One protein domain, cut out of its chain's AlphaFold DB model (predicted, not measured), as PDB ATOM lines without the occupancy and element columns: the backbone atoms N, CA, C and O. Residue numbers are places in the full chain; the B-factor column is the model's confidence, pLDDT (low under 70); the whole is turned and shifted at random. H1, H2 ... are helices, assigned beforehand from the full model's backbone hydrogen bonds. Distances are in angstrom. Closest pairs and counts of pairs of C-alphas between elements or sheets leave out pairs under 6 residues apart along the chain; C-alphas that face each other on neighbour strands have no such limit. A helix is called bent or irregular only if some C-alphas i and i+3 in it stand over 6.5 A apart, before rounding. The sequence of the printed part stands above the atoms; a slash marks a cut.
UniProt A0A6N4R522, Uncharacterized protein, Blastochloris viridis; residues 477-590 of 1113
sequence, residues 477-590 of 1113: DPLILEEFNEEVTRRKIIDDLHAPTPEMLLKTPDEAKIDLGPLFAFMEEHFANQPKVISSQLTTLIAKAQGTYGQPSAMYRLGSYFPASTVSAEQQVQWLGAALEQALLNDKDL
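Overview. This is residues 477 to 590 of the 1113 residues of an uncharacterized protein of Blastochloris viridis (UniProt A0A6N4R522). What shape does the printed part make? H6, H7 and H8 lie side by side, each running the opposite way to the one before, with their centres in a triangle and H7 at the corner between the other two; the short H3 and H4 pack on H7. H1 and H5, side by side and running opposite ways, lie beyond H6, away from H8. What is it built of? It has 114 residues with eight named helices, H1 to H8 in order, and no named strand: all helix, in mostly aligned packing, with 3 of the 4 touching pairs that are long enough for a tilt at a shallow one. It is compact, with a radius of gyration of the C-alphas of 14.2 A and spans of 44 by 31 by 22 A.

Arrangement. Where does the first helix lie? H1, residues 477 to 490, only just touches H5, residues 518 to 526, with 3 pairs of C-alphas within 8 A, using residues 480 to 484 alone; the closest C-alphas are those of Phe 484 and Leu 519, 6.6 A apart. They stand at a shallow tilt of 23 degrees, opposite ways. H2, residues 493 to 496, is close but not clearly touching H1, its Ile 494 C-alpha 7.0 A from that of Val 488. Which helix is the hub? H7, residues 550 to 561, touches four helices. The closest C-alphas are Leu 505 and Ser 553, 6.0 A, for H3, residues 502 to 506, and Ala 512 and Arg 557, 5.6 A, for H4, residues 509 to 512. What follows along the helical hairpins? H6, residues 531 to 544, and H7 form one at a shallow tilt of 22 degrees, closest at the C-alphas of Ile 542 and Ala 554, 5.3 A. H7 and H8, residues 569 to 586, form another at 12 degrees, closest at Pro 552 and Ala 579, 5.2 A between C-alphas. H5 and H6, also a hairpin, only just touch, with 3 pairs of C-alphas within 8 A, the closest being Glu 524 and Ile 534 at 6.9 A; their tilt of 36 degrees is only just steep. How do the backbones bond? In H1, H5, H6 and H8 every O i to N i+4 pair is within hydrogen-bond range, and in H7 6 of 8 are. H3 has 0 of 1 but 2 of 2 O i to N i+3 pairs within range; H2 and H4 are too short for an O i to N i+4 pair.

Along the chain. Where do the elements begin and end? C-alpha 477, opening H1, is at (32.614, -56.823, -23.270), and C-alpha 586, ending H8, at (55.587, -28.644, -35.546). How long are they? From first to last C-alpha H1 measures 20.0 A, H5 12.3 A, H6 20.5 A, H7 17.3 A and H8 25.8 A. H7 is irregular, with C-alphas 557 and 560 7.4 A apart.

Size, cuts and confidence. How large is it? The two C-alphas farthest apart, those of Asn 529 and Asp 589, are 45.0 A apart. Is anything cut, long or uncertain? The printed part has no cut and no long link; the link from H7 to H8, with 7 residues, is short and the others are tight. The mean pLDDT of the printed part is 89.8, and no printed residue is under 70.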
ATOM      1  N   ASP A 477      31.574 -57.854 -23.296       90.75
ATOM      2  CA  ASP A 477      32.614 -56.823 -23.270       90.75
ATOM      3  C   ASP A 477      32.838 -56.168 -24.652       90.75
ATOM      4  O   ASP A 477      32.806 -54.937 -24.721       90.75
ATOM      5  N   PRO A 478      32.970 -56.912 -25.774       90.69
ATOM      6  CA  PRO A 478      33.075 -56.306 -27.104       90.69
ATOM      7  C   PRO A 478      31.857 -55.462 -27.490       90.69
ATOM      8  O   PRO A 478      32.027 -54.408 -28.095       90.69
ATOM      9  N   LEU A 479      30.640 -55.871 -27.105       91.50
ATOM     10  CA  LEU A 479      29.416 -55.117 -27.405       91.50
ATOM     11  C   LEU A 479      29.407 -53.750 -26.712       91.50
ATOM     12  O   LEU A 479      29.007 -52.762 -27.325       91.50
ATOM     13  N   ILE A 480      29.874 -53.681 -25.460       93.50
ATOM     14  CA  ILE A 480      30.020 -52.412 -24.734       93.50
ATOM     15  C   ILE A 480      31.011 -51.499 -25.469       93.50
ATOM     16  O   ILE A 480      30.731 -50.319 -25.678       93.50
ATOM     17  N   LEU A 481      32.158 -52.042 -25.894       93.69
ATOM     18  CA  LEU A 481      33.204 -51.276 -26.581       93.69
ATOM     19  C   LEU A 481      32.773 -50.792 -27.974       93.69
ATOM     20  O   LEU A 481      33.104 -49.672 -28.365       93.69
ATOM     21  N   GLU A 482      32.042 -51.609 -28.732       91.94
ATOM     22  CA  GLU A 482      31.463 -51.217 -30.023       91.94
ATOM     23  C   GLU A 482      30.458 -50.073 -29.853       91.94
ATOM     24  O   GLU A 482      30.565 -49.054 -30.537       91.94
ATOM     25  N   GLU A 483      29.532 -50.197 -28.898       93.19
ATOM     26  CA  GLU A 483      28.530 -49.161 -28.631       93.19
ATOM     27  C   GLU A 483      29.155 -47.868 -28.100       93.19
ATOM     28  O   GLU A 483      28.731 -46.782 -28.492       93.19
ATOM     29  N   PHE A 484      30.220 -47.951 -27.299       94.25
ATOM     30  CA  PHE A 484      30.971 -46.765 -26.889       94.25
ATOM     31  C   PHE A 484      31.612 -46.052 -28.084       94.25
ATOM     32  O   PHE A 484      31.523 -44.829 -28.196       94.25
ATOM     33  N   ASN A 485      32.198 -46.790 -29.031       90.69
ATOM     34  CA  ASN A 485      32.736 -46.196 -30.258       90.69
ATOM     35  C   ASN A 485      31.643 -45.543 -31.129       90.69
ATOM     36  O   ASN A 485      31.862 -44.475 -31.718       90.69
ATOM     37  N   GLU A 486      30.452 -46.144 -31.194       91.56
ATOM     38  CA  GLU A 486      29.291 -45.531 -31.848       91.56
ATOM     39  C   GLU A 486      28.812 -44.271 -31.111       91.56
ATOM     40  O   GLU A 486      28.460 -43.282 -31.759       91.56
ATOM     41  N   GLU A 487      28.806 -44.266 -29.776       90.94
ATOM     42  CA  GLU A 487      28.413 -43.107 -28.970       90.94
ATOM     43  C   GLU A 487      29.392 -41.943 -29.135       90.94
ATOM     44  O   GLU A 487      28.956 -40.819 -29.389       90.94
ATOM     45  N   VAL A 488      30.700 -42.212 -29.096       91.00
ATOM     46  CA  VAL A 488      31.764 -41.236 -29.387       91.00
ATOM     47  C   VAL A 488      31.516 -40.547 -30.730       91.00
ATOM     48  O   VAL A 488      31.637 -39.325 -30.840       91.00
ATOM     49  N   THR A 489      31.126 -41.321 -31.747       89.50
ATOM     50  CA  THR A 489      30.817 -40.806 -33.088       89.50
ATOM     51  C   THR A 489      29.522 -39.988 -33.086       89.50
ATOM     52  O   THR A 489      29.474 -38.884 -33.621       89.50
ATOM     53  N   ARG A 490      28.465 -40.495 -32.442       90.00
ATOM     54  CA  ARG A 490      27.136 -39.866 -32.386       90.00
ATOM     55  C   ARG A 490      27.135 -38.544 -31.621       90.00
ATOM     56  O   ARG A 490      26.471 -37.600 -32.042       90.00
ATOM     57  N   ARG A 491      27.884 -38.480 -30.518       89.38
ATOM     58  CA  ARG A 491      28.073 -37.284 -29.686       89.38
ATOM     59  C   ARG A 491      29.151 -36.346 -30.230       89.38
ATOM     60  O   ARG A 491      29.345 -35.286 -29.657       89.38
ATOM     61  N   LYS A 492      29.809 -36.706 -31.342       90.75
ATOM     62  CA  LYS A 492      30.870 -35.916 -31.990       90.75
ATOM     63  C   LYS A 492      32.046 -35.585 -31.063       90.75
ATOM     64  O   LYS A 492      32.684 -34.549 -31.205       90.75
ATOM     65  N   ILE A 493      32.396 -36.506 -30.162       90.88
ATOM     66  CA  ILE A 493      33.488 -36.305 -29.195       90.88
ATOM     67  C   ILE A 493      34.831 -36.067 -29.902       90.88
ATOM     68  O   ILE A 493      35.638 -35.272 -29.435       90.88
ATOM     69  N   ILE A 494      35.080 -36.716 -31.046       88.25
ATOM     70  CA  ILE A 494      36.306 -36.481 -31.830       88.25
ATOM     71  C   ILE A 494      36.358 -35.052 -32.393       88.25
ATOM     72  O   ILE A 494      37.434 -34.456 -32.393       88.25
ATOM     73  N   ASP A 495      35.219 -34.494 -32.820       87.75
ATOM     74  CA  ASP A 495      35.145 -33.106 -33.293       87.75
ATOM     75  C   ASP A 495      35.410 -32.142 -32.132       87.75
ATOM     76  O   ASP A 495      36.167 -31.187 -32.284       87.75
ATOM     77  N   ASP A 496      34.869 -32.435 -30.945       87.81
ATOM     78  CA  ASP A 496      35.134 -31.640 -29.746       87.81
ATOM     79  C   ASP A 496      36.609 -31.696 -29.339       87.81
ATOM     80  O   ASP A 496      37.121 -30.720 -28.798       87.81
ATOM     81  N   LEU A 497      37.304 -32.811 -29.593       90.12
ATOM     82  CA  LEU A 497      38.739 -32.994 -29.345       90.12
ATOM     83  C   LEU A 497      39.639 -32.355 -30.419       90.12
ATOM     84  O   LEU A 497      40.859 -32.324 -30.236       90.12
ATOM     85  N   HIS A 498      39.077 -31.839 -31.514       90.62
ATOM     86  CA  HIS A 498      39.844 -31.124 -32.528       90.62
ATOM     87  C   HIS A 498      40.409 -29.817 -31.958       90.62
ATOM     88  O   HIS A 498      39.672 -28.966 -31.463       90.62
ATOM     89  N   ALA A 499      41.727 -29.638 -32.049       91.31
ATOM     90  CA  ALA A 499      42.394 -28.447 -31.531       91.31
ATOM     91  C   ALA A 499      43.480 -27.955 -32.503       91.31
ATOM     92  O   ALA A 499      44.616 -28.436 -32.472       91.31
ATOM     93  N   PRO A 500      43.156 -26.998 -33.393       88.56
ATOM     94  CA  PRO A 500      44.150 -26.358 -34.251       88.56
ATOM     95  C   PRO A 500      44.990 -25.315 -33.498       88.56
ATOM     96  O   PRO A 500      46.099 -25.018 -33.926       88.56
ATOM     97  N   THR A 501      44.494 -24.791 -32.372       88.44
ATOM     98  CA  THR A 501      45.149 -23.766 -31.543       88.44
ATOM     99  C   THR A 501      45.357 -24.265 -30.104       88.44
ATOM    100  O   THR A 501      44.668 -25.192 -29.667       88.44
ATOM    101  N   PRO A 502      46.269 -23.652 -29.325       88.50
ATOM    102  CA  PRO A 502      46.539 -24.057 -27.945       88.50
ATOM    103  C   PRO A 502      45.508 -23.546 -26.921       88.50
ATOM    104  O   PRO A 502      45.703 -23.731 -25.724       88.50
ATOM    105  N   GLU A 503      44.413 -22.898 -27.337       87.19
ATOM    106  CA  GLU A 503      43.477 -22.213 -26.427       87.19
ATOM    107  C   GLU A 503      42.901 -23.117 -25.329       87.19
ATOM    108  O   GLU A 503      42.780 -22.695 -24.180       87.19
ATOM    109  N   MET A 504      42.575 -24.372 -25.650       86.06
ATOM    110  CA  MET A 504      42.028 -25.318 -24.668       86.06
ATOM    111  C   MET A 504      43.034 -25.697 -23.578       86.06
ATOM    112  O   MET A 504      42.632 -26.023 -22.467       86.06
ATOM    113  N   LEU A 505      44.330 -25.621 -23.880       89.12
ATOM    114  CA  LEU A 505      45.416 -25.912 -22.945       89.12
ATOM    115  C   LEU A 505      45.714 -24.730 -22.012       89.12
ATOM    116  O   LEU A 505      46.493 -24.881 -21.074       89.12
ATOM    117  N   LEU A 506      45.117 -23.563 -22.269       87.75
ATOM    118  CA  LEU A 506      45.218 -22.375 -21.419       87.75
ATOM    119  C   LEU A 506      44.073 -22.271 -20.398       87.75
ATOM    120  O   LEU A 506      44.103 -21.397 -19.535       87.75
ATOM    121  N   LYS A 507      43.060 -23.137 -20.507       85.31
ATOM    122  CA  LYS A 507      41.925 -23.211 -19.578       85.31
ATOM    123  C   LYS A 507      42.266 -24.071 -18.367       85.31
ATOM    124  O   LYS A 507      43.213 -24.853 -18.404       85.31
ATOM    125  N   THR A 508      41.479 -23.949 -17.302       82.44
ATOM    126  CA  THR A 508      41.602 -24.847 -16.144       82.44
ATOM    127  C   THR A 508      41.129 -26.272 -16.485       82.44
ATOM    128  O   THR A 508      40.345 -26.444 -17.424       82.44
ATOM    129  N   PRO A 509      41.551 -27.310 -15.729       79.25
ATOM    130  CA  PRO A 509      41.165 -28.694 -16.018       79.25
ATOM    131  C   PRO A 509      39.646 -28.907 -16.052       79.25
ATOM    132  O   PRO A 509      39.142 -29.617 -16.920       79.25
ATOM    133  N   ASP A 510      38.912 -28.246 -15.152       78.06
ATOM    134  CA  ASP A 510      37.453 -28.357 -15.066       78.06
ATOM    135  C   ASP A 510      36.753 -27.700 -16.265       78.06
ATOM    136  O   ASP A 510      35.789 -28.248 -16.795       78.06
ATOM    137  N   GLU A 511      37.261 -26.561 -16.743       82.12
ATOM    138  CA  GLU A 511      36.736 -25.863 -17.926       82.12
ATOM    139  C   GLU A 511      37.062 -26.585 -19.238       82.12
ATOM    140  O   GLU A 511      36.370 -26.403 -20.243       82.12
ATOM    141  N   ALA A 512      38.140 -27.369 -19.251       83.12
ATOM    142  CA  ALA A 512      38.582 -28.110 -20.421       83.12
ATOM    143  C   ALA A 512      37.940 -29.508 -20.511       83.12
ATOM    144  O   ALA A 512      37.906 -30.090 -21.596       83.12
ATOM    145  N   LYS A 513      37.415 -30.058 -19.411       84.38
ATOM    146  CA  LYS A 513      36.900 -31.433 -19.343       84.38
ATOM    147  C   LYS A 513      35.825 -31.720 -20.403       84.38
ATOM    148  O   LYS A 513      34.930 -30.913 -20.646       84.38
ATOM    149  N   ILE A 514      35.907 -32.897 -21.024       88.81
ATOM    150  CA  ILE A 514      34.865 -33.430 -21.914       88.81
ATOM    151  C   ILE A 514      34.016 -34.437 -21.163       88.81
ATOM    152  O   ILE A 514      34.552 -35.329 -20.518       88.81
ATOM    153  N   ASP A 515      32.700 -34.343 -21.322       88.62
ATOM    154  CA  ASP A 515      31.788 -35.388 -20.879       88.62
ATOM    155  C   ASP A 515      31.756 -36.551 -21.885       88.62
ATOM    156  O   ASP A 515      31.179 -36.432 -22.969       88.62
ATOM    157  N   LEU A 516      32.322 -37.699 -21.498       90.00
ATOM    158  CA  LEU A 516      32.294 -38.950 -22.268       90.00
ATOM    159  C   LEU A 516      30.961 -39.711 -22.181       90.00
ATOM    160  O   LEU A 516      30.749 -40.633 -22.964       90.00
ATOM    161  N   GLY A 517      30.023 -39.258 -21.346       89.69
ATOM    162  CA  GLY A 517      28.650 -39.753 -21.315       89.69
ATOM    163  C   GLY A 517      28.426 -40.915 -20.348       89.69
ATOM    164  O   GLY A 517      29.367 -41.436 -19.742       89.69
ATOM    165  N   PRO A 518      27.162 -41.333 -20.179       91.19
ATOM    166  CA  PRO A 518      26.777 -42.317 -19.172       91.19
ATOM    167  C   PRO A 518      27.301 -43.728 -19.474       91.19
ATOM    168  O   PRO A 518      27.593 -44.467 -18.536       91.19
ATOM    169  N   LEU A 519      27.466 -44.109 -20.749       92.88
ATOM    170  CA  LEU A 519      28.032 -45.416 -21.105       92.88
ATOM    171  C   LEU A 519      29.498 -45.531 -20.680       92.88
ATOM    172  O   LEU A 519      29.924 -46.600 -20.249       92.88
ATOM    173  N   PHE A 520      30.257 -44.432 -20.735       94.19
ATOM    174  CA  PHE A 520      31.629 -44.417 -20.235       94.19
ATOM    175  C   PHE A 520      31.680 -44.612 -18.715       94.19
ATOM    176  O   PHE A 520      32.461 -45.427 -18.238       94.19
ATOM    177  N   ALA A 521      30.802 -43.942 -17.959       92.19
ATOM    178  CA  ALA A 521      30.710 -44.141 -16.509       92.19
ATOM    179  C   ALA A 521      30.361 -45.600 -16.152       92.19
ATOM    180  O   ALA A 521      30.946 -46.181 -15.240       92.19
ATOM    181  N   PHE A 522      29.459 -46.224 -16.917       94.06
ATOM    182  CA  PHE A 522      29.179 -47.655 -16.785       94.06
ATOM    183  C   PHE A 522      30.406 -48.521 -17.114       94.06
ATOM    184  O   PHE A 522      30.682 -49.486 -16.404       94.06
ATOM    185  N   MET A 523      31.172 -48.182 -18.155       94.19
ATOM    186  CA  MET A 523      32.415 -48.885 -18.486       94.19
ATOM    187  C   MET A 523      33.451 -48.800 -17.362       94.19
ATOM    188  O   MET A 523      34.111 -49.804 -17.093       94.19
ATOM    189  N   GLU A 524      33.601 -47.646 -16.706       92.69
ATOM    190  CA  GLU A 524      34.516 -47.483 -15.566       92.69
ATOM    191  C   GLU A 524      34.173 -48.448 -14.422       92.69
ATOM    192  O   GLU A 524      35.071 -49.052 -13.834       92.69
ATOM    193  N   GLU A 525      32.881 -48.647 -14.150       92.19
ATOM    194  CA  GLU A 525      32.404 -49.607 -13.150       92.19
ATOM    195  C   GLU A 525      32.573 -51.063 -13.623       92.19
ATOM    196  O   GLU A 525      33.139 -51.891 -12.906       92.19
ATOM    197  N   HIS A 526      32.142 -51.381 -14.850       93.06
ATOM    198  CA  HIS A 526      32.174 -52.742 -15.406       93.06
ATOM    199  C   HIS A 526      33.604 -53.277 -15.572       93.06
ATOM    200  O   HIS A 526      33.896 -54.423 -15.225       93.06
ATOM    201  N   PHE A 527      34.529 -52.437 -16.042       93.56
ATOM    202  CA  PHE A 527      35.937 -52.788 -16.248       93.56
ATOM    203  C   PHE A 527      36.843 -52.410 -15.067       93.56
ATOM    204  O   PHE A 527      38.065 -52.367 -15.232       93.56
ATOM    205  N   ALA A 528      36.302 -52.202 -13.860       90.12
ATOM    206  CA  ALA A 528      37.090 -51.831 -12.679       90.12
ATOM    207  C   ALA A 528      38.252 -52.808 -12.387       90.12
ATOM    208  O   ALA A 528      39.343 -52.397 -11.991       90.12
ATOM    209  N   ASN A 529      38.055 -54.106 -12.655       90.12
ATOM    210  CA  ASN A 529      39.080 -55.149 -12.496       90.12
ATOM    211  C   ASN A 529      40.004 -55.312 -13.722       90.12
ATOM    212  O   ASN A 529      40.976 -56.065 -13.668       90.12
ATOM    213  N   GLN A 530      39.716 -54.624 -14.828       91.25
ATOM    214  CA  GLN A 530      40.483 -54.648 -16.078       91.25
ATOM    215  C   GLN A 530      40.784 -53.217 -16.572       91.25
ATOM    216  O   GLN A 530      40.462 -52.860 -17.708       91.25
ATOM    217  N   PRO A 531      41.462 -52.377 -15.766       88.56
ATOM    218  CA  PRO A 531      41.592 -50.942 -16.044       88.56
ATOM    219  C   PRO A 531      42.334 -50.627 -17.356       88.56
ATOM    220  O   PRO A 531      42.153 -49.560 -17.934       88.56
ATOM    221  N   LYS A 532      43.128 -51.573 -17.884       89.69
ATOM    222  CA  LYS A 532      43.804 -51.443 -19.186       89.69
ATOM    223  C   LYS A 532      42.832 -51.277 -20.360       89.69
ATOM    224  O   LYS A 532      43.212 -50.667 -21.356       89.69
ATOM    225  N   VAL A 533      41.605 -51.800 -20.257       92.12
ATOM    226  CA  VAL A 533      40.576 -51.651 -21.298       92.12
ATOM    227  C   VAL A 533      40.178 -50.181 -21.433       92.12
ATOM    228  O   VAL A 533      40.215 -49.645 -22.541       92.12
ATOM    229  N   ILE A 534      39.906 -49.507 -20.309       93.56
ATOM    230  CA  ILE A 534      39.593 -48.070 -20.268       93.56
ATOM    231  C   ILE A 534      40.754 -47.255 -20.838       93.56
ATOM    232  O   ILE A 534      40.561 -46.465 -21.764       93.56
ATOM    233  N   SER A 535      41.978 -47.508 -20.370       91.00
ATOM    234  CA  SER A 535      43.167 -46.788 -20.843       91.00
ATOM    235  C   SER A 535      43.402 -46.974 -22.344       91.00
ATOM    236  O   SER A 535      43.805 -46.026 -23.016       91.00
ATOM    237  N   SER A 536      43.110 -48.155 -22.901       92.12
ATOM    238  CA  SER A 536      43.201 -48.421 -24.345       92.12
ATOM    239  C   SER A 536      42.181 -47.609 -25.155       92.12
ATOM    240  O   SER A 536      42.542 -46.995 -26.165       92.12
ATOM    241  N   GLN A 537      40.928 -47.528 -24.692       93.19
ATOM    242  CA  GLN A 537      39.900 -46.714 -25.351       93.19
ATOM    243  C   GLN A 537      40.249 -45.223 -25.305       93.19
ATOM    244  O   GLN A 537      40.221 -44.556 -26.339       93.19
ATOM    245  N   LEU A 538      40.676 -44.714 -24.146       93.25
ATOM    246  CA  LEU A 538      41.110 -43.321 -24.001       93.25
ATOM    247  C   LEU A 538      42.329 -43.002 -24.879       93.25
ATOM    248  O   LEU A 538      42.347 -41.982 -25.563       93.25
ATOM    249  N   THR A 539      43.318 -43.898 -24.931       90.81
ATOM    250  CA  THR A 539      44.500 -43.732 -25.799       90.81
ATOM    251  C   THR A 539      44.107 -43.719 -27.278       90.81
ATOM    252  O   THR A 539      44.631 -42.921 -28.053       90.81
ATOM    253  N   THR A 540      43.139 -44.551 -27.671       91.31
ATOM    254  CA  THR A 540      42.599 -44.578 -29.040       91.31
ATOM    255  C   THR A 540      41.879 -43.272 -29.390       91.31
ATOM    256  O   THR A 540      42.041 -42.768 -30.501       91.31
ATOM    257  N   LEU A 541      41.119 -42.694 -28.454       92.25
ATOM    258  CA  LEU A 541      40.481 -41.384 -28.635       92.25
ATOM    259  C   LEU A 541      41.516 -40.272 -28.807       92.25
ATOM    260  O   LEU A 541      41.404 -39.471 -29.732       92.25
ATOM    261  N   ILE A 542      42.555 -40.265 -27.968       92.44
ATOM    262  CA  ILE A 542      43.663 -39.308 -28.054       92.44
ATOM    263  C   ILE A 542      44.370 -39.414 -29.405       92.44
ATOM    264  O   ILE A 542      44.606 -38.399 -30.055       92.44
ATOM    265  N   ALA A 543      44.664 -40.631 -29.870       89.50
ATOM    266  CA  ALA A 543      45.336 -40.850 -31.148       89.50
ATOM    267  C   ALA A 543      44.513 -40.366 -32.357       89.50
ATOM    268  O   ALA A 543      45.094 -39.985 -33.373       89.50
ATOM    269  N   LYS A 544      43.178 -40.362 -32.249       90.81
ATOM    270  CA  LYS A 544      42.253 -39.874 -33.287       90.81
ATOM    271  C   LYS A 544      42.037 -38.356 -33.255       90.81
ATOM    272  O   LYS A 544      41.445 -37.829 -34.198       90.81
ATOM    273  N   ALA A 545      42.478 -37.656 -32.207       92.25
ATOM    274  CA  ALA A 545      42.302 -36.213 -32.089       92.25
ATOM    275  C   ALA A 545      43.073 -35.471 -33.193       92.25
ATOM    276  O   ALA A 545      44.262 -35.706 -33.415       92.25
ATOM    277  N   GLN A 546      42.385 -34.571 -33.895       90.25
ATOM    278  CA  GLN A 546      42.919 -33.871 -35.065       90.25
ATOM    279  C   GLN A 546      43.394 -32.450 -34.722       90.25
ATOM    280  O   GLN A 546      42.924 -31.844 -33.760       90.25
ATOM    281  N   GLY A 547      44.236 -31.867 -35.579       88.94
ATOM    282  CA  GLY A 547      44.782 -30.510 -35.421       88.94
ATOM    283  C   GLY A 547      46.158 -30.494 -34.750       88.94
ATOM    284  O   GLY A 547      46.545 -31.465 -34.102       88.94
ATOM    285  N   THR A 548      46.900 -29.394 -34.910       91.19
ATOM    286  CA  THR A 548      48.284 -29.242 -34.414       91.19
ATOM    287  C   THR A 548      48.404 -29.516 -32.913       91.19
ATOM    288  O   THR A 548      49.356 -30.159 -32.480       91.19
ATOM    289  N   TYR A 549      47.400 -29.107 -32.130       92.88
ATOM    290  CA  TYR A 549      47.317 -29.317 -30.681       92.88
ATOM    291  C   TYR A 549      46.273 -30.376 -30.296       92.88
ATOM    292  O   TYR A 549      45.917 -30.477 -29.121       92.88
ATOM    293  N   GLY A 550      45.782 -31.176 -31.251       92.00
ATOM    294  CA  GLY A 550      44.729 -32.174 -31.042       92.00
ATOM    295  C   GLY A 550      45.096 -33.198 -29.973       92.00
ATOM    296  O   GLY A 550      44.409 -33.316 -28.962       92.00
ATOM    297  N   GLN A 551      46.226 -33.886 -30.152       92.06
ATOM    298  CA  GLN A 551      46.716 -34.878 -29.189       92.06
ATOM    299  C   GLN A 551      46.968 -34.304 -27.784       92.06
ATOM    300  O   GLN A 551      46.374 -34.829 -26.840       92.06
ATOM    301  N   PRO A 552      47.769 -33.232 -27.589       93.44
ATOM    302  CA  PRO A 552      47.990 -32.698 -26.245       93.44
ATOM    303  C   PRO A 552      46.700 -32.168 -25.608       93.44
ATOM    304  O   PRO A 552      46.478 -32.386 -24.419       93.44
ATOM    305  N   SER A 553      45.803 -31.543 -26.381       92.62
ATOM    306  CA  SER A 553      44.500 -31.106 -25.861       92.62
ATOM    307  C   SER A 553      43.643 -32.295 -25.439       92.62
ATOM    308  O   SER A 553      43.045 -32.267 -24.368       92.62
ATOM    309  N   ALA A 554      43.603 -33.367 -26.230       92.38
ATOM    310  CA  ALA A 554      42.864 -34.570 -25.870       92.38
ATOM    311  C   ALA A 554      43.419 -35.228 -24.605       92.38
ATOM    312  O   ALA A 554      42.653 -35.601 -23.723       92.38
ATOM    313  N   MET A 555      44.741 -35.304 -24.470       90.75
ATOM    314  CA  MET A 555      45.387 -35.833 -23.270       90.75
ATOM    315  C   MET A 555      45.072 -35.005 -22.030       90.75
ATOM    316  O   MET A 555      44.747 -35.567 -20.988       90.75
ATOM    317  N   TYR A 556      45.121 -33.677 -22.148       91.25
ATOM    318  CA  TYR A 556      44.788 -32.778 -21.050       91.25
ATOM    319  C   TYR A 556      43.329 -32.942 -20.601       91.25
ATOM    320  O   TYR A 556      43.043 -33.052 -19.413       91.25
ATOM    321  N   ARG A 557      42.404 -33.029 -21.562       91.00
ATOM    322  CA  ARG A 557      40.954 -33.068 -21.312       91.00
ATOM    323  C   ARG A 557      40.444 -34.435 -20.870       91.00
ATOM    324  O   ARG A 557      39.424 -34.508 -20.188       91.00
ATOM    325  N   LEU A 558      41.131 -35.504 -21.271       91.62
ATOM    326  CA  LEU A 558      40.784 -36.884 -20.927       91.62
ATOM    327  C   LEU A 558      41.619 -37.444 -19.765       91.62
ATOM    328  O   LEU A 558      41.295 -38.513 -19.252       91.62
ATOM    329  N   GLY A 559      42.666 -36.738 -19.328       87.75
ATOM    330  CA  GLY A 559      43.632 -37.215 -18.334       87.75
ATOM    331  C   GLY A 559      43.000 -37.687 -17.023       87.75
ATOM    332  O   GLY A 559      43.393 -38.723 -16.489       87.75
ATOM    333  N   SER A 560      41.953 -37.000 -16.551       86.75
ATOM    334  CA  SER A 560      41.248 -37.366 -15.315       86.75
ATOM    335  C   SER A 560      40.526 -38.715 -15.375       86.75
ATOM    336  O   SER A 560      40.195 -39.260 -14.329       86.75
ATOM    337  N   TYR A 561      40.247 -39.229 -16.577       90.44
ATOM    338  CA  TYR A 561      39.554 -40.504 -16.776       90.44
ATOM    339  C   TYR A 561      40.506 -41.706 -16.802       90.44
ATOM    340  O   TYR A 561      40.059 -42.850 -16.821       90.44
ATOM    341  N   PHE A 562      41.825 -41.485 -16.818       90.19
ATOM    342  CA  PHE A 562      42.774 -42.592 -16.763       90.19
ATOM    343  C   PHE A 562      42.807 -43.209 -15.358       90.19
ATOM    344  O   PHE A 562      43.076 -42.500 -14.384       90.19
ATOM    345  N   PRO A 563      42.635 -44.537 -15.230       88.00
ATOM    346  CA  PRO A 563      42.802 -45.215 -13.953       88.00
ATOM    347  C   PRO A 563      44.229 -45.036 -13.422       88.00
ATOM    348  O   PRO A 563      45.197 -45.397 -14.103       88.00
ATOM    349  N   ALA A 564      44.363 -44.568 -12.177       82.75
ATOM    350  CA  ALA A 564      45.658 -44.299 -11.536       82.75
ATOM    351  C   ALA A 564      46.583 -45.532 -11.457       82.75
ATOM    352  O   ALA A 564      47.801 -45.397 -11.380       82.75
ATOM    353  N   SER A 565      46.012 -46.741 -11.501       83.44
ATOM    354  CA  SER A 565      46.746 -48.012 -11.536       83.44
ATOM    355  C   SER A 565      47.419 -48.311 -12.881       83.44
ATOM    356  O   SER A 565      48.268 -49.198 -12.946       83.44
ATOM    357  N   THR A 566      47.043 -47.609 -13.956       85.38
ATOM    358  CA  THR A 566      47.576 -47.831 -15.313       85.38
ATOM    359  C   THR A 566      48.503 -46.724 -15.781       85.38
ATOM    360  O   THR A 566      49.521 -47.024 -16.399       85.38
ATOM    361  N   VAL A 567      48.161 -45.467 -15.489       83.81
ATOM    362  CA  VAL A 567      48.969 -44.299 -15.836       83.81
ATOM    363  C   VAL A 567      49.061 -43.426 -14.593       83.81
ATOM    364  O   VAL A 567      48.052 -42.888 -14.137       83.81
ATOM    365  N   SER A 568      50.262 -43.309 -14.028       86.38
ATOM    366  CA  SER A 568      50.484 -42.461 -12.854       86.38
ATOM    367  C   SER A 568      50.376 -40.976 -13.219       86.38
ATOM    368  O   SER A 568      50.582 -40.593 -14.372       86.38
ATOM    369  N   ALA A 569      50.110 -40.112 -12.236       83.56
ATOM    370  CA  ALA A 569      50.056 -38.663 -12.462       83.56
ATOM    371  C   ALA A 569      51.364 -38.113 -13.071       83.56
ATOM    372  O   ALA A 569      51.329 -37.269 -13.960       83.56
ATOM    373  N   GLU A 570      52.520 -38.641 -12.656       85.38
ATOM    374  CA  GLU A 570      53.819 -38.277 -13.239       85.38
ATOM    375  C   GLU A 570      53.923 -38.671 -14.716       85.38
ATOM    376  O   GLU A 570      54.373 -37.871 -15.535       85.38
ATOM    377  N   GLN A 571      53.459 -39.873 -15.080       86.00
ATOM    378  CA  GLN A 571      53.434 -40.320 -16.475       86.00
ATOM    379  C   GLN A 571      52.495 -39.463 -17.327       86.00
ATOM    380  O   GLN A 571      52.833 -39.153 -18.466       86.00
ATOM    381  N   GLN A 572      51.353 -39.033 -16.782       84.94
ATOM    382  CA  GLN A 572      50.442 -38.118 -17.477       84.94
ATOM    383  C   GLN A 572      51.106 -36.762 -17.749       84.94
ATOM    384  O   GLN A 572      51.041 -36.266 -18.874       84.94
ATOM    385  N   VAL A 573      51.797 -36.189 -16.755       87.81
ATOM    386  CA  VAL A 573      52.524 -34.916 -16.905       87.81
ATOM    387  C   VAL A 573      53.648 -35.033 -17.937       87.81
ATOM    388  O   VAL A 573      53.793 -34.147 -18.779       87.81
ATOM    389  N   GLN A 574      54.422 -36.122 -17.913       87.38
ATOM    390  CA  GLN A 574      55.497 -36.358 -18.884       87.38
ATOM    391  C   GLN A 574      54.958 -36.554 -20.302       87.38
ATOM    392  O   GLN A 574      55.478 -35.963 -21.249       87.38
ATOM    393  N   TRP A 575      53.902 -37.355 -20.453       88.00
ATOM    394  CA  TRP A 575      53.290 -37.613 -21.750       88.00
ATOM    395  C   TRP A 575      52.712 -36.318 -22.336       88.00
ATOM    396  O   TRP A 575      52.975 -36.008 -23.500       88.00
ATOM    397  N   LEU A 576      51.988 -35.527 -21.531       91.44
ATOM    398  CA  LEU A 576      51.448 -34.230 -21.950       91.44
ATOM    399  C   LEU A 576      52.559 -33.245 -22.316       91.44
ATOM    400  O   LEU A 576      52.472 -32.601 -23.358       91.44
ATOM    401  N   GLY A 577      53.620 -33.168 -21.508       91.12
ATOM    402  CA  GLY A 577      54.788 -32.335 -21.792       91.12
ATOM    403  C   GLY A 577      55.429 -32.664 -23.141       91.12
ATOM    404  O   GLY A 577      55.656 -31.762 -23.945       91.12
ATOM    405  N   ALA A 578      55.639 -33.952 -23.432       90.19
ATOM    406  CA  ALA A 578      56.212 -34.405 -24.700       90.19
ATOM    407  C   ALA A 578      55.291 -34.132 -25.904       90.19
ATOM    408  O   ALA A 578      55.758 -33.691 -26.956       90.19
ATOM    409  N   ALA A 579      53.980 -34.356 -25.763       91.44
ATOM    410  CA  ALA A 579      53.010 -34.073 -26.820       91.44
ATOM    411  C   ALA A 579      52.900 -32.564 -27.114       91.44
ATOM    412  O   ALA A 579      52.834 -32.163 -28.276       91.44
ATOM    413  N   LEU A 580      52.926 -31.727 -26.070       93.75
ATOM    414  CA  LEU A 580      52.954 -30.267 -26.190       93.75
ATOM    415  C   LEU A 580      54.230 -29.773 -26.868       93.75
ATOM    416  O   LEU A 580      54.158 -28.912 -27.744       93.75
ATOM    417  N   GLU A 581      55.386 -30.324 -26.490       93.00
ATOM    418  CA  GLU A 581      56.667 -29.998 -27.116       93.00
ATOM    419  C   GLU A 581      56.617 -30.282 -28.622       93.00
ATOM    420  O   GLU A 581      56.893 -29.393 -29.427       93.00
ATOM    421  N   GLN A 582      56.187 -31.483 -29.016       92.06
ATOM    422  CA  GLN A 582      56.058 -31.856 -30.426       92.06
ATOM    423  C   GLN A 582      55.061 -30.966 -31.179       92.06
ATOM    424  O   GLN A 582      55.348 -30.549 -32.301       92.06
ATOM    425  N   ALA A 583      53.914 -30.638 -30.575       93.31
ATOM    426  CA  ALA A 583      52.927 -29.745 -31.181       93.31
ATOM    427  C   ALA A 583      53.511 -28.348 -31.447       93.31
ATOM    428  O   ALA A 583      53.439 -27.859 -32.573       93.31
ATOM    429  N   LEU A 584      54.166 -27.744 -30.450       93.94
ATOM    430  CA  LEU A 584      54.794 -26.423 -30.568       93.94
ATOM    431  C   LEU A 584      55.934 -26.407 -31.598       93.94
ATOM    432  O   LEU A 584      56.063 -25.460 -32.373       93.94
ATOM    433  N   LEU A 585      56.757 -27.458 -31.638       92.12
ATOM    434  CA  LEU A 585      57.844 -27.573 -32.614       92.12
ATOM    435  C   LEU A 585      57.322 -27.695 -34.055       92.12
ATOM    436  O   LEU A 585      57.917 -27.117 -34.972       92.12
ATOM    437  N   ASN A 586      56.210 -28.410 -34.243       90.00
ATOM    438  CA  ASN A 586      55.587 -28.644 -35.546       90.00
ATOM    439  C   ASN A 586      54.668 -27.505 -36.010       90.00
ATOM    440  O   ASN A 586      54.361 -27.433 -37.201       90.00
ATOM    441  N   ASP A 587      54.259 -26.609 -35.113       91.31
ATOM    442  CA  ASP A 587      53.450 -25.438 -35.440       91.31
ATOM    443  C   ASP A 587      54.283 -24.411 -36.217       91.31
ATOM    444  O   ASP A 587      55.066 -23.655 -35.638       91.31
ATOM    445  N   LYS A 588      54.161 -24.416 -37.546       85.56
ATOM    446  CA  LYS A 588      54.902 -23.520 -38.450       85.56
ATOM    447  C   LYS A 588      54.243 -22.154 -38.626       85.56
ATOM    448  O   LYS A 588      54.894 -21.267 -39.174       85.56
ATOM    449  N   ASP A 589      53.007 -21.986 -38.166       87.56
ATOM    450  CA  ASP A 589      52.256 -20.741 -38.328       87.56
ATOM    451  C   ASP A 589      52.687 -19.689 -37.292       87.56
ATOM    452  O   ASP A 589      52.549 -18.486 -37.519       87.56
ATOM    453  N   LEU A 590      53.284 -20.126 -36.176       88.50
ATOM    454  CA  LEU A 590      53.854 -19.237 -35.164       88.50
ATOM    455  C   LEU A 590      55.206 -18.647 -35.595       88.50
ATOM    456  O   LEU A 590      56.182 -19.365 -35.855       88.50
TER     457      LEU A 590